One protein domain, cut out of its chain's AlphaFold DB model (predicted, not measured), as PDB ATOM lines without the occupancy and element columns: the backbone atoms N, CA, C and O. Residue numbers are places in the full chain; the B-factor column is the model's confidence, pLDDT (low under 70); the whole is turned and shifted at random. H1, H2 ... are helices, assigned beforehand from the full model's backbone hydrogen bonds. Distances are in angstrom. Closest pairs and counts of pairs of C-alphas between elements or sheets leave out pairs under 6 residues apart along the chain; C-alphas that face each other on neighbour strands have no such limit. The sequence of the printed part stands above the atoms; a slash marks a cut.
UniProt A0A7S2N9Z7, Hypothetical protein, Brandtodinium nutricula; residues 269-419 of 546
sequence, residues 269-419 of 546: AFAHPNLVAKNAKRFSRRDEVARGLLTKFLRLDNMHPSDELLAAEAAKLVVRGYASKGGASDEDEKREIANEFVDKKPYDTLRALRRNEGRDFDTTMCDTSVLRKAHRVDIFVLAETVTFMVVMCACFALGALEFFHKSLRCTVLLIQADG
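Overview. This is residues 269 to 419 of the 546 residues of the protein "Hypothetical protein" of Brandtodinium nutricula (UniProt A0A7S2N9Z7). One very long helix, H7, makes a shaft, and at its first end sits a small head in which H2, H3, H5 and H6 pack together and H4 folds back on H3 as a hairpin. H1 touches the shaft at its residues 384 to 392, and residues 400 to 419 stick out free. The printed part has 151 residues with seven named helices, H1 to H7 in chain order, and no named strand: the class is all helix. The whole is extended, a rod spanning 93 by 29 by 26 A, with a radius of gyration of the C-alphas of 24.5 A.

Arrangement. Start with H7, residues 375 to 415. Its residues 384 to 392 alone touch H1, residues 273 to 283, at a steep tilt of 43 degrees, opposite ways; the closest C-alphas, of Ala 280 and Phe 388, are 7.2 A apart. Nearer its first residue, look at 377 to 381, which touch residues 286 to 290 of H2, residues 286 to 297, at a shallow tilt of 19 degrees, opposite ways; the closest C-alphas, of Arg 286 and Val 381, are 6.1 A apart. H2 is the hub, touching four helices. H5, residues 346 to 355, touches it at a steep tilt of 57 degrees, with the C-alphas of Ala 290 and Tyr 347 closest at 5.0 A. H6, residues 368 to 372, touches H2 where the C-alphas of Phe 297 and Val 370 are closest, 5.6 A apart. H3, residues 307 to 323, touches H5 at a shallow tilt of 15 degrees, the same way, closest at the C-alphas of Ala 311 and Thr 349, 6.2 A. H4, residues 331 to 342, forms a helical hairpin with H3, their closest C-alphas being those of Ala 315 and Ala 338, 5.3 A apart. H4 and H7 are apart. The helix packing is part aligned, part crossed. Each O i to N i+4 pair is within hydrogen-bond range in H2 to H7; in H1 it is 6 of 7.

Along the chain. Find C-alpha 375 at (61.722, -63.740, 30.890); from there H7 runs 60.0 A to C-alpha 415 at (97.617, -76.251, 77.269). H3 measures 24.7 A, H4 16.6 A, H2 16.0 A, H1 15.1 A and H5 14.3 A from first to last C-alpha, and H6 6.7 A. Look for the start of H1 at C-alpha 273, (85.852, -59.122, 48.615).

Size, cuts and confidence. The two C-alphas farthest apart, of Gly 326 and Gly 419, are 93.3 A apart. The printed part has no cut. The one long link, of 12 residues, joins H5 to H6. The mean pLDDT of the printed part is 91.6, and residues 328 to 329 are under 70.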
ATOM      1  N   ALA A 269      89.251 -67.958  50.896       93.06
ATOM      2  CA  ALA A 269      89.755 -67.161  49.783       93.06
ATOM      3  C   ALA A 269      88.659 -66.851  48.762       93.06
ATOM      4  O   ALA A 269      88.652 -65.765  48.186       93.06
ATOM      5  N   PHE A 270      87.695 -67.756  48.567       91.38
ATOM      6  CA  PHE A 270      86.560 -67.475  47.691       91.38
ATOM      7  C   PHE A 270      85.762 -66.278  48.205       91.38
ATOM      8  O   PHE A 270      85.366 -65.440  47.400       91.38
ATOM      9  N   ALA A 271      85.585 -66.166  49.525       92.25
ATOM     10  CA  ALA A 271      84.830 -65.102  50.183       92.25
ATOM     11  C   ALA A 271      85.577 -63.758  50.280       92.25
ATOM     12  O   ALA A 271      85.018 -62.776  50.770       92.25
ATOM     13  N   HIS A 272      86.820 -63.673  49.800       92.06
ATOM     14  CA  HIS A 272      87.575 -62.424  49.797       92.06
ATOM     15  C   HIS A 272      86.884 -61.367  48.906       92.06
ATOM     16  O   HIS A 272      86.646 -61.658  47.733       92.06
ATOM     17  N   PRO A 273      86.646 -60.116  49.358       89.75
ATOM     18  CA  PRO A 273      85.852 -59.122  48.615       89.75
ATOM     19  C   PRO A 273      86.294 -58.905  47.157       89.75
ATOM     20  O   PRO A 273      85.483 -58.951  46.233       89.75
ATOM     21  N   ASN A 274      87.606 -58.773  46.926       87.56
ATOM     22  CA  ASN A 274      88.162 -58.597  45.574       87.56
ATOM     23  C   ASN A 274      88.019 -59.841  44.679       87.56
ATOM     24  O   ASN A 274      88.072 -59.728  43.454       87.56
ATOM     25  N   LEU A 275      87.882 -61.030  45.274       88.81
ATOM     26  CA  LEU A 275      87.685 -62.282  44.547       88.81
ATOM     27  C   LEU A 275      86.201 -62.584  44.358       88.81
ATOM     28  O   LEU A 275      85.855 -63.102  43.307       88.81
ATOM     29  N   VAL A 276      85.320 -62.177  45.279       92.50
ATOM     30  CA  VAL A 276      83.859 -62.297  45.138       92.50
ATOM     31  C   VAL A 276      83.393 -61.630  43.846       92.50
ATOM     32  O   VAL A 276      82.708 -62.268  43.055       92.50
ATOM     33  N   ALA A 277      83.825 -60.395  43.570       90.44
ATOM     34  CA  ALA A 277      83.449 -59.697  42.337       90.44
ATOM     35  C   ALA A 277      83.938 -60.424  41.068       90.44
ATOM     36  O   ALA A 277      83.216 -60.511  40.075       90.44
ATOM     37  N   LYS A 278      85.154 -60.987  41.096       88.38
ATOM     38  CA  LYS A 278      85.714 -61.759  39.972       88.38
ATOM     39  C   LYS A 278      85.012 -63.106  39.796       88.38
ATOM     40  O   LYS A 278      84.705 -63.498  38.674       88.38
ATOM     41  N   ASN A 279      84.735 -63.792  40.899       89.12
ATOM     42  CA  ASN A 279      84.024 -65.062  40.923       89.12
ATOM     43  C   ASN A 279      82.580 -64.878  40.458       89.12
ATOM     44  O   ASN A 279      82.115 -65.697  39.683       89.12
ATOM     45  N   ALA A 280      81.912 -63.782  40.826       91.81
ATOM     46  CA  ALA A 280      80.576 -63.448  40.339       91.81
ATOM     47  C   ALA A 280      80.556 -63.282  38.811       91.81
ATOM     48  O   ALA A 280      79.692 -63.844  38.144       91.81
ATOM     49  N   LYS A 281      81.554 -62.584  38.241       88.94
ATOM     50  CA  LYS A 281      81.699 -62.457  36.780       88.94
ATOM     51  C   LYS A 281      81.888 -63.813  36.092       88.94
ATOM     52  O   LYS A 281      81.264 -64.050  35.071       88.94
ATOM     53  N   ARG A 282      82.719 -64.704  36.651       84.94
ATOM     54  CA  ARG A 282      82.961 -66.055  36.100       84.94
ATOM     55  C   ARG A 282      81.797 -67.021  36.299       84.94
ATOM     56  O   ARG A 282      81.637 -67.949  35.516       84.94
ATOM     57  N   PHE A 283      81.067 -66.865  37.398       86.50
ATOM     58  CA  PHE A 283      79.919 -67.697  37.717       86.50
ATOM     59  C   PHE A 283      78.746 -67.360  36.803       86.50
ATOM     60  O   PHE A 283      77.966 -68.253  36.498       86.50
ATOM     61  N   SER A 284      78.648 -66.105  36.349       89.88
ATOM     62  CA  SER A 284      77.542 -65.684  35.506       89.88
ATOM     63  C   SER A 284      77.639 -66.218  34.080       89.88
ATOM     64  O   SER A 284      78.546 -65.869  33.331       89.88
ATOM     65  N   ARG A 285      76.643 -67.010  33.688       92.00
ATOM     66  CA  ARG A 285      76.423 -67.524  32.327       92.00
ATOM     67  C   ARG A 285      75.323 -66.766  31.593       92.00
ATOM     68  O   ARG A 285      74.818 -67.219  30.567       92.00
ATOM     69  N   ARG A 286      74.915 -65.610  32.121       94.38
ATOM     70  CA  ARG A 286      73.810 -64.815  31.571       94.38
ATOM     71  C   ARG A 286      74.027 -64.442  30.106       94.38
ATOM     72  O   ARG A 286      73.085 -64.525  29.325       94.38
ATOM     73  N   ASP A 287      75.259 -64.086  29.741       92.31
ATOM     74  CA  ASP A 287      75.600 -63.659  28.385       92.31
ATOM     75  C   ASP A 287      75.629 -64.855  27.426       92.31
ATOM     76  O   ASP A 287      75.125 -64.742  26.317       92.31
ATOM     77  N   GLU A 288      76.081 -66.034  27.868       91.12
ATOM     78  CA  GLU A 288      76.028 -67.273  27.073       91.12
ATOM     79  C   GLU A 288      74.582 -67.720  26.800       91.12
ATOM     80  O   GLU A 288      74.222 -68.050  25.667       91.12
ATOM     81  N   VAL A 289      73.724 -67.702  27.826       93.81
ATOM     82  CA  VAL A 289      72.305 -68.064  27.687       93.81
ATOM     83  C   VAL A 289      71.568 -67.042  26.819       93.81
ATOM     84  O   VAL A 289      70.783 -67.426  25.948       93.81
ATOM     85  N   ALA A 290      71.829 -65.748  27.024       95.69
ATOM     86  CA  ALA A 290      71.252 -64.686  26.211       95.69
ATOM     87  C   ALA A 290      71.721 -64.766  24.755       95.69
ATOM     88  O   ALA A 290      70.884 -64.659  23.863       95.69
ATOM     89  N   ARG A 291      73.009 -65.042  24.513       95.31
ATOM     90  CA  ARG A 291      73.574 -65.307  23.183       95.31
ATOM     91  C   ARG A 291      72.821 -66.440  22.499       95.31
ATOM     92  O   ARG A 291      72.315 -66.251  21.404       95.31
ATOM     93  N   GLY A 292      72.638 -67.574  23.178       94.81
ATOM     94  CA  GLY A 292      71.890 -68.708  22.628       94.81
ATOM     95  C   GLY A 292      70.433 -68.383  22.267       94.81
ATOM     96  O   GLY A 292      69.901 -68.935  21.304       94.81
ATOM     97  N   LEU A 293      69.771 -67.486  23.007       96.31
ATOM     98  CA  LEU A 293      68.431 -67.008  22.649       96.31
ATOM     99  C   LEU A 293      68.448 -65.961  21.536       96.31
ATOM    100  O   LEU A 293      67.549 -65.988  20.702       96.31
ATOM    101  N   LEU A 294      69.437 -65.067  21.504       97.06
ATOM    102  CA  LEU A 294      69.600 -64.076  20.440       97.06
ATOM    103  C   LEU A 294      69.893 -64.744  19.100       97.06
ATOM    104  O   LEU A 294      69.237 -64.419  18.119       97.06
ATOM    105  N   THR A 295      70.798 -65.721  19.066       96.88
ATOM    106  CA  THR A 295      71.100 -66.505  17.863       96.88
ATOM    107  C   THR A 295      69.833 -67.163  17.309       96.88
ATOM    108  O   THR A 295      69.548 -67.026  16.121       96.88
ATOM    109  N   LYS A 296      69.009 -67.766  18.178       96.44
ATOM    110  CA  LYS A 296      67.707 -68.343  17.794       96.44
ATOM    111  C   LYS A 296      66.711 -67.291  17.325       96.44
ATOM    112  O   LYS A 296      66.042 -67.476  16.314       96.44
ATOM    113  N   PHE A 297      66.609 -66.179  18.051       96.88
ATOM    114  CA  PHE A 297      65.723 -65.067  17.711       96.88
ATOM    115  C   PHE A 297      66.053 -64.488  16.329       96.88
ATOM    116  O   PHE A 297      65.134 -64.225  15.562       96.88
ATOM    117  N   LEU A 298      67.341 -64.354  16.001       96.69
ATOM    118  CA  LEU A 298      67.859 -63.830  14.732       96.69
ATOM    119  C   LEU A 298      68.005 -64.900  13.632       96.69
ATOM    120  O   LEU A 298      68.481 -64.588  12.545       96.69
ATOM    121  N   ARG A 299      67.622 -66.160  13.899       96.50
ATOM    122  CA  ARG A 299      67.770 -67.308  12.980       96.50
ATOM    123  C   ARG A 299      69.210 -67.543  12.494       96.50
ATOM    124  O   ARG A 299      69.436 -67.959  11.360       96.50
ATOM    125  N   LEU A 300      70.188 -67.319  13.369       95.62
ATOM    126  CA  LEU A 300      71.621 -67.506  13.107       95.62
ATOM    127  C   LEU A 300      72.154 -68.846  13.653       95.62
ATOM    128  O   LEU A 300      73.345 -68.969  13.916       95.62
ATOM    129  N   ASP A 301      71.292 -69.854  13.836       91.31
ATOM    130  CA  ASP A 301      71.587 -71.100  14.576       91.31
ATOM    131  C   ASP A 301      72.780 -71.914  14.046       91.31
ATOM    132  O   ASP A 301      73.399 -72.661  14.799       91.31
ATOM    133  N   ASN A 302      73.118 -71.759  12.764       89.00
ATOM    134  CA  ASN A 302      74.227 -72.471  12.119       89.00
ATOM    135  C   ASN A 302      75.563 -71.719  12.201       89.00
ATOM    136  O   ASN A 302      76.558 -72.173  11.639       89.00
ATOM    137  N   MET A 303      75.587 -70.556  12.848       88.00
ATOM    138  CA  MET A 303      76.780 -69.737  13.005       88.00
ATOM    139  C   MET A 303      77.108 -69.565  14.488       88.00
ATOM    140  O   MET A 303      76.234 -69.607  15.352       88.00
ATOM    141  N   HIS A 304      78.385 -69.323  14.774       85.56
ATOM    142  CA  HIS A 304      78.845 -68.802  16.057       85.56
ATOM    143  C   HIS A 304      79.086 -67.295  15.897       85.56
ATOM    144  O   HIS A 304      80.233 -66.884  15.732       85.56
ATOM    145  N   PRO A 305      78.021 -66.470  15.831       90.44
ATOM    146  CA  PRO A 305      78.178 -65.041  15.612       90.44
ATOM    147  C   PRO A 305      78.910 -64.403  16.794       90.44
ATOM    148  O   PRO A 305      78.679 -64.778  17.949       90.44
ATOM    149  N   SER A 306      79.768 -63.426  16.497       87.38
ATOM    150  CA  SER A 306      80.361 -62.572  17.523       87.38
ATOM    151  C   SER A 306      79.277 -61.761  18.238       87.38
ATOM    152  O   SER A 306      78.193 -61.519  17.694       87.38
ATOM    153  N   ASP A 307      79.570 -61.318  19.461       90.56
ATOM    154  CA  ASP A 307      78.642 -60.492  20.241       90.56
ATOM    155  C   ASP A 307      78.315 -59.176  19.521       90.56
ATOM    156  O   ASP A 307      77.157 -58.761  19.500       90.56
ATOM    157  N   GLU A 308      79.304 -58.588  18.846       89.31
ATOM    158  CA  GLU A 308      79.164 -57.397  17.999       89.31
ATOM    159  C   GLU A 308      78.202 -57.632  16.830       89.31
ATOM    160  O   GLU A 308      77.349 -56.793  16.542       89.31
ATOM    161  N   LEU A 309      78.291 -58.792  16.169       92.25
ATOM    162  CA  LEU A 309      77.393 -59.135  15.068       92.25
ATOM    163  C   LEU A 309      75.957 -59.314  15.572       92.25
ATOM    164  O   LEU A 309      75.018 -58.821  14.948       92.25
ATOM    165  N   LEU A 310      75.776 -59.977  16.719       95.56
ATOM    166  CA  LEU A 310      74.461 -60.126  17.350       95.56
ATOM    167  C   LEU A 310      73.858 -58.772  17.735       95.56
ATOM    168  O   LEU A 310      72.672 -58.534  17.496       95.56
ATOM    169  N   ALA A 311      74.669 -57.887  18.313       95.06
ATOM    170  CA  ALA A 311      74.283 -56.527  18.656       95.06
ATOM    171  C   ALA A 311      73.906 -55.703  17.414       95.06
ATOM    172  O   ALA A 311      72.851 -55.066  17.395       95.06
ATOM    173  N   ALA A 312      74.705 -55.779  16.347       94.56
ATOM    174  CA  ALA A 312      74.460 -55.075  15.093       94.56
ATOM    175  C   ALA A 312      73.181 -55.555  14.385       94.56
ATOM    176  O   ALA A 312      72.390 -54.734  13.915       94.56
ATOM    177  N   GLU A 313      72.930 -56.866  14.325       96.31
ATOM    178  CA  GLU A 313      71.695 -57.407  13.740       96.31
ATOM    179  C   GLU A 313      70.457 -57.045  14.574       96.31
ATOM    180  O   GLU A 313      69.422 -56.655  14.024       96.31
ATOM    181  N   ALA A 314      70.571 -57.069  15.905       96.50
ATOM    182  CA  ALA A 314      69.522 -56.572  16.791       96.50
ATOM    183  C   ALA A 314      69.226 -55.079  16.552       96.50
ATOM    184  O   ALA A 314      68.057 -54.696  16.451       96.50
ATOM    185  N   ALA A 315      70.262 -54.249  16.395       95.75
ATOM    186  CA  ALA A 315      70.125 -52.823  16.103       95.75
ATOM    187  C   ALA A 315      69.370 -52.581  14.788       95.75
ATOM    188  O   ALA A 315      68.425 -51.791  14.746       95.75
ATOM    189  N   LYS A 316      69.727 -53.315  13.722       95.00
ATOM    190  CA  LYS A 316      69.058 -53.233  12.411       95.00
ATOM    191  C   LYS A 316      67.566 -53.541  12.515       95.00
ATOM    192  O   LYS A 316      66.762 -52.835  11.905       95.00
ATOM    193  N   LEU A 317      67.186 -54.566  13.284       94.88
ATOM    194  CA  LEU A 317      65.776 -54.911  13.502       94.88
ATOM    195  C   LEU A 317      65.016 -53.787  14.205       94.88
ATOM    196  O   LEU A 317      63.905 -53.448  13.793       94.88
ATOM    197  N   VAL A 318      65.618 -53.181  15.233       94.44
ATOM    198  CA  VAL A 318      65.004 -52.063  15.956       94.44
ATOM    199  C   VAL A 318      64.838 -50.858  15.031       94.44
ATOM    200  O   VAL A 318      63.717 -50.377  14.887       94.44
ATOM    201  N   VAL A 319      65.897 -50.424  14.339       93.25
ATOM    202  CA  VAL A 319      65.870 -49.268  13.419       93.25
ATOM    203  C   VAL A 319      64.838 -49.452  12.297       93.25
ATOM    204  O   VAL A 319      64.078 -48.530  11.997       93.25
ATOM    205  N   ARG A 320      64.730 -50.653  11.710       92.44
ATOM    206  CA  ARG A 320      63.691 -50.954  10.704       92.44
ATOM    207  C   ARG A 320      62.278 -50.847  11.274       92.44
ATOM    208  O   ARG A 320      61.400 -50.297  10.612       92.44
ATOM    209  N   GLY A 321      62.071 -51.317  12.505       91.31
ATOM    210  CA  GLY A 321      60.793 -51.190  13.208       91.31
ATOM    211  C   GLY A 321      60.403 -49.741  13.534       91.31
ATOM    212  O   GLY A 321      59.223 -49.453  13.710       91.31
ATOM    213  N   TYR A 322      61.365 -48.810  13.609       89.19
ATOM    214  CA  TYR A 322      61.075 -47.371  13.696       89.19
ATOM    215  C   TYR A 322      60.625 -46.800  12.348       89.19
ATOM    216  O   TYR A 322      59.648 -46.054  12.298       89.19
ATOM    217  N   ALA A 323      61.285 -47.186  11.253       87.56
ATOM    218  CA  ALA A 323      60.963 -46.688   9.917       87.56
ATOM    219  C   ALA A 323      59.548 -47.085   9.445       87.56
ATOM    220  O   ALA A 323      58.896 -46.319   8.735       87.56
ATOM    221  N   SER A 324      59.042 -48.255   9.852       87.38
ATOM    222  CA  SER A 324      57.726 -48.753   9.422       87.38
ATOM    223  C   SER A 324      56.533 -47.980  10.002       87.38
ATOM    224  O   SER A 324      55.466 -47.972   9.393       87.38
ATOM    225  N   LYS A 325      56.689 -47.281  11.136       85.94
ATOM    226  CA  LYS A 325      55.599 -46.528  11.790       85.94
ATOM    227  C   LYS A 325      55.341 -45.134  11.200       85.94
ATOM    228  O   LYS A 325      54.581 -44.365  11.783       85.94
ATOM    229  N   GLY A 326      55.937 -44.798  10.055       77.56
ATOM    230  CA  GLY A 326      55.639 -43.557   9.325       77.56
ATOM    231  C   GLY A 326      56.108 -42.274  10.016       77.56
ATOM    232  O   GLY A 326      55.769 -41.181   9.568       77.56
ATOM    233  N   GLY A 327      56.899 -42.382  11.086       71.31
ATOM    234  CA  GLY A 327      57.652 -41.250  11.605       71.31
ATOM    235  C   GLY A 327      58.799 -40.952  10.651       71.31
ATOM    236  O   GLY A 327      59.567 -41.857  10.321       71.31
ATOM    237  N   ALA A 328      58.932 -39.698  10.213       53.53
ATOM    238  CA  ALA A 328      60.190 -39.192   9.679       53.53
ATOM    239  C   ALA A 328      61.213 -39.213  10.827       53.53
ATOM    240  O   ALA A 328      61.428 -38.208  11.492       53.53
ATOM    241  N   SER A 329      61.728 -40.403  11.140       62.34
ATOM    242  CA  SER A 329      62.794 -40.573  12.116       62.34
ATOM    243  C   SER A 329      64.018 -39.922  11.507       62.34
ATOM    244  O   SER A 329      64.471 -40.326  10.428       62.34
ATOM    245  N   ASP A 330      64.454 -38.861  12.176       87.38
ATOM    246  CA  ASP A 330      65.695 -38.163  11.906       87.38
ATOM    247  C   ASP A 330      66.812 -39.209  11.768       87.38
ATOM    248  O   ASP A 330      66.879 -40.161  12.552       87.38
ATOM    249  N   GLU A 331      67.663 -39.091  10.748       89.94
ATOM    250  CA  GLU A 331      68.784 -40.031  10.572       89.94
ATOM    251  C   GLU A 331      69.680 -40.050  11.823       89.94
ATOM    252  O   GLU A 331      70.262 -41.084  12.163       89.94
ATOM    253  N   ASP A 332      69.692 -38.941  12.563       90.81
ATOM    254  CA  ASP A 332      70.356 -38.811  13.852       90.81
ATOM    255  C   ASP A 332      69.764 -39.745  14.926       90.81
ATOM    256  O   ASP A 332      70.522 -40.399  15.642       90.81
ATOM    257  N   GLU A 333      68.438 -39.923  14.989       90.56
ATOM    258  CA  GLU A 333      67.784 -40.833  15.946       90.56
ATOM    259  C   GLU A 333      68.103 -42.301  15.621       90.56
ATOM    260  O   GLU A 333      68.407 -43.105  16.507       90.56
ATOM    261  N   LYS A 334      68.106 -42.668  14.332       91.25
ATOM    262  CA  LYS A 334      68.497 -44.022  13.901       91.25
ATOM    263  C   LYS A 334      69.947 -44.318  14.259       91.25
ATOM    264  O   LYS A 334      70.258 -45.435  14.680       91.25
ATOM    265  N   ARG A 335      70.827 -43.330  14.082       91.06
ATOM    266  CA  ARG A 335      72.245 -43.437  14.423       91.06
ATOM    267  C   ARG A 335      72.446 -43.549  15.928       91.06
ATOM    268  O   ARG A 335      73.251 -44.372  16.356       91.06
ATOM    269  N   GLU A 336      71.696 -42.790  16.723       92.19
ATOM    270  CA  GLU A 336      71.718 -42.883  18.183       92.19
ATOM    271  C   GLU A 336      71.295 -44.280  18.658       92.19
ATOM    272  O   GLU A 336      72.020 -44.905  19.429       92.19
ATOM    273  N   ILE A 337      70.200 -44.828  18.119       90.31
ATOM    274  CA  ILE A 337      69.743 -46.190  18.437       90.31
ATOM    275  C   ILE A 337      70.779 -47.231  18.009       90.31
ATOM    276  O   ILE A 337      71.051 -48.167  18.757       90.31
ATOM    277  N   ALA A 338      71.366 -47.101  16.818       92.25
ATOM    278  CA  ALA A 338      72.389 -48.035  16.359       92.25
ATOM    279  C   ALA A 338      73.607 -48.026  17.294       92.25
ATOM    280  O   ALA A 338      74.023 -49.088  17.757       92.25
ATOM    281  N   ASN A 339      74.109 -46.838  17.639       91.81
ATOM    282  CA  ASN A 339      75.216 -46.670  18.578       91.81
ATOM    283  C   ASN A 339      74.874 -47.224  19.971       91.81
ATOM    284  O   ASN A 339      75.724 -47.841  20.602       91.81
ATOM    285  N   GLU A 340      73.623 -47.092  20.430       93.81
ATOM    286  CA  GLU A 340      73.174 -47.653  21.712       93.81
ATOM    287  C   GLU A 340      73.298 -49.185  21.764       93.81
ATOM    288  O   GLU A 340      73.387 -49.763  22.847       93.81
ATOM    289  N   PHE A 341      73.243 -49.871  20.620       93.94
ATOM    290  CA  PHE A 341      73.339 -51.327  20.556       93.94
ATOM    291  C   PHE A 341      74.764 -51.832  20.353       93.94
ATOM    292  O   PHE A 341      75.058 -52.898  20.881       93.94
ATOM    293  N   VAL A 342      75.631 -51.095  19.648       89.06
ATOM    294  CA  VAL A 342      76.993 -51.540  19.283       89.06
ATOM    295  C   VAL A 342      77.792 -52.032  20.495       89.06
ATOM    296  O   VAL A 342      78.406 -53.091  20.420       89.06
ATOM    297  N   ASP A 343      77.687 -51.343  21.632       87.44
ATOM    298  CA  ASP A 343      78.472 -51.669  22.831       87.44
ATOM    299  C   ASP A 343      77.751 -52.606  23.817       87.44
ATOM    300  O   ASP A 343      78.251 -52.903  24.910       87.44
ATOM    301  N   LYS A 344      76.533 -53.063  23.492       94.69
ATOM    302  CA  LYS A 344      75.739 -53.877  24.419       94.69
ATOM    303  C   LYS A 344      76.129 -55.344  24.367       94.69
ATOM    304  O   LYS A 344      76.122 -55.997  23.326       94.69
ATOM    305  N   LYS A 345      76.325 -55.908  25.559       94.50
ATOM    306  CA  LYS A 345      76.482 -57.351  25.750       94.50
ATOM    307  C   LYS A 345      75.215 -58.111  25.348       94.50
ATOM    308  O   LYS A 345      74.119 -57.549  25.430       94.50
ATOM    309  N   PRO A 346      75.317 -59.411  25.014       96.00
ATOM    310  CA  PRO A 346      74.169 -60.227  24.618       96.00
ATOM    311  C   PRO A 346      72.968 -60.135  25.571       96.00
ATOM    312  O   PRO A 346      71.829 -59.998  25.121       96.00
ATOM    313  N   TYR A 347      73.187 -60.158  26.892       96.38
ATOM    314  CA  TYR A 347      72.091 -60.024  27.855       96.38
ATOM    315  C   TYR A 347      71.384 -58.659  27.768       96.38
ATOM    316  O   TYR A 347      70.150 -58.593  27.761       96.38
ATOM    317  N   ASP A 348      72.147 -57.573  27.647       96.69
ATOM    318  CA  ASP A 348      71.614 -56.211  27.564       96.69
ATOM    319  C   ASP A 348      70.915 -55.955  26.220       96.69
ATOM    320  O   ASP A 348      69.847 -55.336  26.189       96.69
ATOM    321  N   THR A 349      71.445 -56.513  25.128       97.06
ATOM    322  CA  THR A 349      70.832 -56.511  23.792       97.06
ATOM    323  C   THR A 349      69.488 -57.237  23.792       97.06
ATOM    324  O   THR A 349      68.485 -56.685  23.333       97.06
ATOM    325  N   LEU A 350      69.413 -58.436  24.383       97.31
ATOM    326  CA  LEU A 350      68.157 -59.184  24.509       97.31
ATOM    327  C   LEU A 350      67.115 -58.412  25.330       97.31
ATOM    328  O   LEU A 350      65.933 -58.360  24.974       97.31
ATOM    329  N   ARG A 351      67.545 -57.770  26.421       96.81
ATOM    330  CA  ARG A 351      66.667 -56.945  27.258       96.81
ATOM    331  C   ARG A 351      66.186 -55.694  26.520       96.81
ATOM    332  O   ARG A 351      65.024 -55.318  26.673       96.81
ATOM    333  N   ALA A 352      67.046 -55.070  25.716       96.06
ATOM    334  CA  ALA A 352      66.693 -53.928  24.879       96.06
ATOM    335  C   ALA A 352      65.686 -54.317  23.782       96.06
ATOM    336  O   ALA A 352      64.696 -53.610  23.594       96.06
ATOM    337  N   LEU A 353      65.860 -55.472  23.132       96.44
ATOM    338  CA  LEU A 353      64.884 -56.014  22.179       96.44
ATOM    339  C   LEU A 353      63.527 -56.271  22.840       96.44
ATOM    340  O   LEU A 353      62.499 -55.874  22.301       96.44
ATOM    341  N   ARG A 354      63.510 -56.847  24.049       96.06
ATOM    342  CA  ARG A 354      62.269 -57.095  24.802       96.06
ATOM    343  C   ARG A 354      61.528 -55.809  25.167       96.06
ATOM    344  O   ARG A 354      60.307 -55.765  25.081       96.06
ATOM    345  N   ARG A 355      62.240 -54.739  25.538       95.19
ATOM    346  CA  ARG A 355      61.613 -53.417  25.762       95.19
ATOM    347  C   ARG A 355      60.941 -52.868  24.499       95.19
ATOM    348  O   ARG A 355      60.023 -52.065  24.605       95.19
ATOM    349  N   ASN A 356      61.379 -53.324  23.326       93.50
ATOM    350  CA  ASN A 356      60.849 -52.949  22.023       93.50
ATOM    351  C   ASN A 356      59.870 -53.987  21.430       93.50
ATOM    352  O   ASN A 356      59.457 -53.814  20.292       93.50
ATOM    353  N   GLU A 357      59.442 -55.012  22.183       90.88
ATOM    354  CA  GLU A 357      58.532 -56.084  21.715       90.88
ATOM    355  C   GLU A 357      57.167 -55.574  21.206       90.88
ATOM    356  O   GLU A 357      56.523 -56.240  20.405       90.88
ATOM    357  N   GLY A 358      56.745 -54.365  21.598       86.06
ATOM    358  CA  GLY A 358      55.546 -53.695  21.066       86.06
ATOM    359  C   GLY A 358      55.733 -53.007  19.703       86.06
ATOM    360  O   GLY A 358      54.861 -52.250  19.264       86.06
ATOM    361  N   ARG A 359      56.888 -53.187  19.058       85.75
ATOM    362  CA  ARG A 359      57.161 -52.704  17.702       85.75
ATOM    363  C   ARG A 359      57.016 -53.868  16.728       85.75
ATOM    364  O   ARG A 359      57.399 -54.988  17.053       85.75
ATOM    365  N   ASP A 360      56.476 -53.589  15.543       88.31
ATOM    366  CA  ASP A 360      56.338 -54.582  14.478       88.31
ATOM    367  C   ASP A 360      57.727 -54.964  13.960       88.31
ATOM    368  O   ASP A 360      58.273 -54.344  13.043       88.31
ATOM    369  N   PHE A 361      58.329 -55.966  14.596       92.19
ATOM    370  CA  PHE A 361      59.504 -56.632  14.066       92.19
ATOM    371  C   PHE A 361      59.102 -57.456  12.848       92.19
ATOM    372  O   PHE A 361      58.089 -58.158  12.857       92.19
ATOM    373  N   ASP A 362      59.931 -57.408  11.811       90.75
ATOM    374  CA  ASP A 362      59.743 -58.233  10.628       90.75
ATOM    375  C   ASP A 362      59.881 -59.724  10.996       90.75
ATOM    376  O   ASP A 362      60.978 -60.238  11.236       90.75
ATOM    377  N   THR A 363      58.749 -60.433  11.041       91.56
ATOM    378  CA  THR A 363      58.672 -61.864  11.377       91.56
ATOM    379  C   THR A 363      59.375 -62.766  10.359       91.56
ATOM    380  O   THR A 363      59.583 -63.955  10.615       91.56
ATOM    381  N   THR A 364      59.730 -62.235   9.183       93.25
ATOM    382  CA  THR A 364      60.542 -62.977   8.210       93.25
ATOM    383  C   THR A 364      62.003 -63.062   8.650       93.25
ATOM    384  O   THR A 364      62.652 -64.078   8.397       93.25
ATOM    385  N   MET A 365      62.488 -62.053   9.379       92.44
ATOM    386  CA  MET A 365      63.879 -61.932   9.827       92.44
ATOM    387  C   MET A 365      64.100 -62.485  11.238       92.44
ATOM    388  O   MET A 365      65.216 -62.864  11.574       92.44
ATOM    389  N   CYS A 366      63.055 -62.547  12.070       95.44
ATOM    390  CA  CYS A 366      63.182 -62.967  13.466       95.44
ATOM    391  C   CYS A 366      62.038 -63.873  13.949       95.44
ATOM    392  O   CYS A 366      60.937 -63.878  13.399       95.44
ATOM    393  N   ASP A 367      62.294 -64.654  15.001       96.06
ATOM    394  CA  ASP A 367      61.281 -65.464  15.688       96.06
ATOM    395  C   ASP A 367      60.839 -64.809  17.009       96.06
ATOM    396  O   ASP A 367      61.416 -65.028  18.078       96.06
ATOM    397  N   THR A 368      59.752 -64.036  16.962       94.88
ATOM    398  CA  THR A 368      59.177 -63.343  18.133       94.88
ATOM    399  C   THR A 368      58.701 -64.292  19.241       94.88
ATOM    400  O   THR A 368      58.542 -63.878  20.392       94.88
ATOM    401  N   SER A 369      58.508 -65.585  18.953       95.25
ATOM    402  CA  SER A 369      58.168 -66.574  19.982       95.25
ATOM    403  C   SER A 369      59.321 -66.818  20.965       95.25
ATOM    404  O   SER A 369      59.085 -67.169  22.127       95.25
ATOM    405  N   VAL A 370      60.567 -66.587  20.534       94.88
ATOM    406  CA  VAL A 370      61.769 -66.687  21.372       94.88
ATOM    407  C   VAL A 370      61.837 -65.520  22.353       94.88
ATOM    408  O   VAL A 370      62.133 -65.732  23.530       94.88
ATOM    409  N   LEU A 371      61.479 -64.308  21.915       94.50
ATOM    410  CA  LEU A 371      61.504 -63.111  22.759       94.50
ATOM    411  C   LEU A 371      60.512 -63.214  23.926       94.50
ATOM    412  O   LEU A 371      60.863 -62.909  25.066       94.50
ATOM    413  N   ARG A 372      59.338 -63.817  23.693       93.25
ATOM    414  CA  ARG A 372      58.384 -64.155  24.764       93.25
ATOM    415  C   ARG A 372      58.979 -65.070  25.834       93.25
ATOM    416  O   ARG A 372      58.559 -65.009  26.988       93.25
ATOM    417  N   LYS A 373      59.973 -65.901  25.499       94.19
ATOM    418  CA  LYS A 373      60.697 -66.764  26.452       94.19
ATOM    419  C   LYS A 373      61.851 -66.044  27.158       94.19
ATOM    420  O   LYS A 373      62.400 -66.618  28.094       94.19
ATOM    421  N   ALA A 374      62.194 -64.808  26.791       92.56
ATOM    422  CA  ALA A 374      63.318 -64.071  27.378       92.56
ATOM    423  C   ALA A 374      63.171 -63.836  28.894       92.56
ATOM    424  O   ALA A 374      64.172 -63.791  29.599       92.56
ATOM    425  N   HIS A 375      61.945 -63.789  29.434       94.94
ATOM    426  CA  HIS A 375      61.722 -63.740  30.890       94.94
ATOM    427  C   HIS A 375      62.341 -64.938  31.639       94.94
ATOM    428  O   HIS A 375      62.674 -64.824  32.816       94.94
ATOM    429  N   ARG A 376      62.528 -66.085  30.966       93.75
ATOM    430  CA  ARG A 376      63.209 -67.251  31.543       93.75
ATOM    431  C   ARG A 376      64.686 -66.972  31.809       93.75
ATOM    432  O   ARG A 376      65.228 -67.556  32.741       93.75
ATOM    433  N   VAL A 377      65.315 -66.072  31.044       92.50
ATOM    434  CA  VAL A 377      66.692 -65.629  31.305       92.50
ATOM    435  C   VAL A 377      66.750 -64.846  32.605       92.50
ATOM    436  O   VAL A 377      67.624 -65.117  33.411       92.50
ATOM    437  N   ASP A 378      65.800 -63.947  32.869       93.19
ATOM    438  CA  ASP A 378      65.783 -63.191  34.131       93.19
ATOM    439  C   ASP A 378      65.623 -64.120  35.344       93.19
ATOM    440  O   ASP A 378      66.322 -63.965  36.345       93.19
ATOM    441  N   ILE A 379      64.748 -65.127  35.240       94.38
ATOM    442  CA  ILE A 379      64.585 -66.159  36.278       94.38
ATOM    443  C   ILE A 379      65.879 -66.965  36.444       94.38
ATOM    444  O   ILE A 379      66.300 -67.216  37.572       94.38
ATOM    445  N   PHE A 380      66.525 -67.346  35.339       93.56
ATOM    446  CA  PHE A 380      67.808 -68.047  35.361       93.56
ATOM    447  C   PHE A 380      68.902 -67.207  36.036       93.56
ATOM    448  O   PHE A 380      69.579 -67.710  36.925       93.56
ATOM    449  N   VAL A 381      69.027 -65.921  35.692       91.50
ATOM    450  CA  VAL A 381      69.998 -64.989  36.290       91.50
ATOM    451  C   VAL A 381      69.731 -64.787  37.781       91.50
ATOM    452  O   VAL A 381      70.671 -64.750  38.577       91.50
ATOM    453  N   LEU A 382      68.462 -64.697  38.193       94.62
ATOM    454  CA  LEU A 382      68.098 -64.634  39.609       94.62
ATOM    455  C   LEU A 382      68.496 -65.923  40.339       94.62
ATOM    456  O   LEU A 382      69.128 -65.854  41.390       94.62
ATOM    457  N   ALA A 383      68.160 -67.088  39.779       93.88
ATOM    458  CA  ALA A 383      68.509 -68.383  40.356       93.88
ATOM    459  C   ALA A 383      70.032 -68.566  40.458       93.88
ATOM    460  O   ALA A 383      70.534 -69.013  41.487       93.88
ATOM    461  N   GLU A 384      70.771 -68.165  39.427       91.44
ATOM    462  CA  GLU A 384      72.231 -68.141  39.394       91.44
ATOM    463  C   GLU A 384      72.797 -67.219  40.484       91.44
ATOM    464  O   GLU A 384      73.657 -67.636  41.255       91.44
ATOM    465  N   THR A 385      72.257 -66.006  40.630       93.19
ATOM    466  CA  THR A 385      72.673 -65.048  41.667       93.19
ATOM    467  C   THR A 385      72.424 -65.594  43.074       93.19
ATOM    468  O   THR A 385      73.308 -65.539  43.927       93.19
ATOM    469  N   VAL A 386      71.239 -66.158  43.328       95.25
ATOM    470  CA  VAL A 386      70.908 -66.783  44.618       95.25
ATOM    471  C   VAL A 386      71.837 -67.964  44.891       95.25
ATOM    472  O   VAL A 386      72.391 -68.066  45.985       95.25
ATOM    473  N   THR A 387      72.067 -68.819  43.893       93.25
ATOM    474  CA  THR A 387      72.977 -69.967  44.008       93.25
ATOM    475  C   THR A 387      74.395 -69.509  44.326       93.25
ATOM    476  O   THR A 387      75.012 -70.042  45.244       93.25
ATOM    477  N   PHE A 388      74.894 -68.486  43.629       92.88
ATOM    478  CA  PHE A 388      76.195 -67.888  43.906       92.88
ATOM    479  C   PHE A 388      76.284 -67.418  45.360       92.88
ATOM    480  O   PHE A 388      77.202 -67.820  46.068       92.88
ATOM    481  N   MET A 389      75.308 -66.642  45.845       95.19
ATOM    482  CA  MET A 389      75.300 -66.145  47.228       95.19
ATOM    483  C   MET A 389      75.287 -67.285  48.252       95.19
ATOM    484  O   MET A 389      76.061 -67.254  49.207       95.19
ATOM    485  N   VAL A 390      74.473 -68.322  48.033       93.81
ATOM    486  CA  VAL A 390      74.424 -69.504  48.908       93.81
ATOM    487  C   VAL A 390      75.773 -70.226  48.934       93.81
ATOM    488  O   VAL A 390      76.277 -70.529  50.014       93.81
ATOM    489  N   VAL A 391      76.388 -70.458  47.770       91.94
ATOM    490  CA  VAL A 391      77.710 -71.097  47.667       91.94
ATOM    491  C   VAL A 391      78.774 -70.255  48.371       91.94
ATOM    492  O   VAL A 391      79.555 -70.789  49.154       91.94
ATOM    493  N   MET A 392      78.774 -68.938  48.167       94.31
ATOM    494  CA  MET A 392      79.717 -68.017  48.803       94.31
ATOM    495  C   MET A 392      79.587 -68.003  50.330       94.31
ATOM    496  O   MET A 392      80.596 -68.092  51.034       94.31
ATOM    497  N   CYS A 393      78.358 -67.950  50.850       94.88
ATOM    498  CA  CYS A 393      78.091 -68.053  52.283       94.88
ATOM    499  C   CYS A 393      78.527 -69.411  52.847       94.88
ATOM    500  O   CYS A 393      79.124 -69.453  53.923       94.88
ATOM    501  N   ALA A 394      78.286 -70.507  52.122       90.69
ATOM    502  CA  ALA A 394      78.723 -71.840  52.526       90.69
ATOM    503  C   ALA A 394      80.257 -71.950  52.564       90.69
ATOM    504  O   ALA A 394      80.805 -72.429  53.554       90.69
ATOM    505  N   CYS A 395      80.963 -71.454  51.541       92.56
ATOM    506  CA  CYS A 395      82.426 -71.417  51.519       92.56
ATOM    507  C   CYS A 395      82.997 -70.599  52.685       92.56
ATOM    508  O   CYS A 395      83.922 -71.056  53.357       92.56
ATOM    509  N   PHE A 396      82.428 -69.419  52.959       94.94
ATOM    510  CA  PHE A 396      82.833 -68.596  54.098       94.94
ATOM    511  C   PHE A 396      82.616 -69.322  55.429       94.94
ATOM    512  O   PHE A 396      83.542 -69.415  56.231       94.94
ATOM    513  N   ALA A 397      81.419 -69.874  55.650       92.19
ATOM    514  CA  ALA A 397      81.076 -70.565  56.887       92.19
ATOM    515  C   ALA A 397      81.977 -71.786  57.126       92.19
ATOM    516  O   ALA A 397      82.555 -71.910  58.201       92.19
ATOM    517  N   LEU A 398      82.152 -72.649  56.120       90.69
ATOM    518  CA  LEU A 398      83.014 -73.833  56.218       90.69
ATOM    519  C   LEU A 398      84.476 -73.453  56.465       90.69
ATOM    520  O   LEU A 398      85.121 -74.020  57.341       90.69
ATOM    521  N   GLY A 399      84.989 -72.463  55.735       93.38
ATOM    522  CA  GLY A 399      86.359 -72.000  55.910       93.38
ATOM    523  C   GLY A 399      86.609 -71.367  57.288       93.38
ATOM    524  O   GLY A 399      87.640 -71.624  57.905       93.38
ATOM    525  N   ALA A 400      85.656 -70.587  57.808       94.25
ATOM    526  CA  ALA A 400      85.752 -69.971  59.132       94.25
ATOM    527  C   ALA A 400      85.656 -71.013  60.256       94.25
ATOM    528  O   ALA A 400      86.408 -70.947  61.230       94.25
ATOM    529  N   LEU A 401      84.762 -71.994  60.106       90.81
ATOM    530  CA  LEU A 401      84.625 -73.111  61.037       90.81
ATOM    531  C   LEU A 401      85.902 -73.943  61.101       90.81
ATOM    532  O   LEU A 401      86.352 -74.270  62.196       90.81
ATOM    533  N   GLU A 402      86.513 -74.230  59.954       91.50
ATOM    534  CA  GLU A 402      87.780 -74.950  59.905       91.50
ATOM    535  C   GLU A 402      88.913 -74.162  60.576       91.50
ATOM    536  O   GLU A 402      89.693 -74.716  61.353       91.50
ATOM    537  N   PHE A 403      88.991 -72.854  60.315       94.44
ATOM    538  CA  PHE A 403      89.993 -71.986  60.931       94.44
ATOM    539  C   PHE A 403      89.873 -72.001  62.451       94.44
ATOM    540  O   PHE A 403      90.867 -72.167  63.164       94.44
ATOM    541  N   PHE A 404      88.643 -71.878  62.944       92.94
ATOM    542  CA  PHE A 404      88.348 -71.924  64.365       92.94
ATOM    543  C   PHE A 404      88.674 -73.295  64.969       92.94
ATOM    544  O   PHE A 404      89.352 -73.361  65.991       92.94
ATOM    545  N   HIS A 405      88.269 -74.383  64.311       89.75
ATOM    546  CA  HIS A 405      88.560 -75.754  64.728       89.75
ATOM    547  C   HIS A 405      90.068 -75.988  64.917       89.75
ATOM    548  O   HIS A 405      90.497 -76.400  65.998       89.75
ATOM    549  N   LYS A 406      90.885 -75.663  63.909       91.69
ATOM    550  CA  LYS A 406      92.345 -75.823  63.987       91.69
ATOM    551  C   LYS A 406      92.975 -74.911  65.037       91.69
ATOM    552  O   LYS A 406      93.847 -75.359  65.775       91.69
ATOM    553  N   SER A 407      92.489 -73.678  65.174       93.06
ATOM    554  CA  SER A 407      92.954 -72.742  66.211       93.06
ATOM    555  C   SER A 407      92.678 -73.260  67.627       93.06
ATOM    556  O   SER A 407      93.545 -73.198  68.503       93.06
ATOM    557  N   LEU A 408      91.494 -73.832  67.855       91.81
ATOM    558  CA  LEU A 408      91.147 -74.464  69.125       91.81
ATOM    559  C   LEU A 408      92.005 -75.698  69.394       91.81
ATOM    560  O   LEU A 408      92.524 -75.846  70.498       91.81
ATOM    561  N   ARG A 409      92.210 -76.559  68.390       89.12
ATOM    562  CA  ARG A 409      93.063 -77.746  68.530       89.12
ATOM    563  C   ARG A 409      94.498 -77.366  68.881       89.12
ATOM    564  O   ARG A 409      95.063 -77.928  69.813       89.12
ATOM    565  N   CYS A 410      95.049 -76.377  68.185       91.62
ATOM    566  CA  CYS A 410      96.326 -75.748  68.506       91.62
ATOM    567  C   CYS A 410      96.374 -75.303  69.979       91.62
ATOM    568  O   CYS A 410      97.319 -75.640  70.696       91.62
ATOM    569  N   THR A 411      95.344 -74.595  70.450       92.25
ATOM    570  CA  THR A 411      95.261 -74.103  71.834       92.25
ATOM    571  C   THR A 411      95.243 -75.249  72.850       92.25
ATOM    572  O   THR A 411      95.999 -75.218  73.817       92.25
ATOM    573  N   VAL A 412      94.446 -76.296  72.611       90.75
ATOM    574  CA  VAL A 412      94.396 -77.493  73.471       90.75
ATOM    575  C   VAL A 412      95.759 -78.166  73.557       90.75
ATOM    576  O   VAL A 412      96.222 -78.466  74.653       90.75
ATOM    577  N   LEU A 413      96.423 -78.353  72.414       89.50
ATOM    578  CA  LEU A 413      97.736 -78.988  72.360       89.50
ATOM    579  C   LEU A 413      98.823 -78.167  73.076       89.50
ATOM    580  O   LEU A 413      99.775 -78.755  73.578       89.50
ATOM    581  N   LEU A 414      98.690 -76.835  73.148       90.00
ATOM    582  CA  LEU A 414      99.577 -75.996  73.967       90.00
ATOM    583  C   LEU A 414      99.288 -76.125  75.460       90.00
ATOM    584  O   LEU A 414     100.225 -76.192  76.245       90.00
ATOM    585  N   ILE A 415      98.013 -76.150  75.856       91.44
ATOM    586  CA  ILE A 415      97.617 -76.251  77.269       91.44
ATOM    587  C   ILE A 415      98.000 -77.620  77.849       91.44
ATOM    588  O   ILE A 415      98.416 -77.699  78.998       91.44
ATOM    589  N   GLN A 416      97.866 -78.688  77.058       89.56
ATOM    590  CA  GLN A 416      98.208 -80.059  77.453       89.56
ATOM    591  C   GLN A 416      99.707 -80.376  77.337       89.56
ATOM    592  O   GLN A 416     100.127 -81.472  77.701       89.56
ATOM    593  N   ALA A 417     100.525 -79.473  76.790       87.00
ATOM    594  CA  ALA A 417     101.961 -79.689  76.752       87.00
ATOM    595  C   ALA A 417     102.516 -79.510  78.173       87.00
ATOM    596  O   ALA A 417     102.642 -78.383  78.644       87.00
ATOM    597  N   ASP A 418     102.869 -80.614  78.841       86.50
ATOM    598  CA  ASP A 418     103.454 -80.662  80.195       86.50
ATOM    599  C   ASP A 418     104.882 -80.057  80.268       86.50
ATOM    600  O   ASP A 418     105.803 -80.620  80.855       86.50
ATOM    601  N   GLY A 419     105.127 -78.925  79.605       76.62
ATOM    602  CA  GLY A 419     106.413 -78.225  79.551       76.62
ATOM    603  C   GLY A 419     107.432 -78.791  78.554       76.62
ATOM    604  O   GLY A 419     108.399 -78.105  78.230       76.62
TER     605      GLY A 419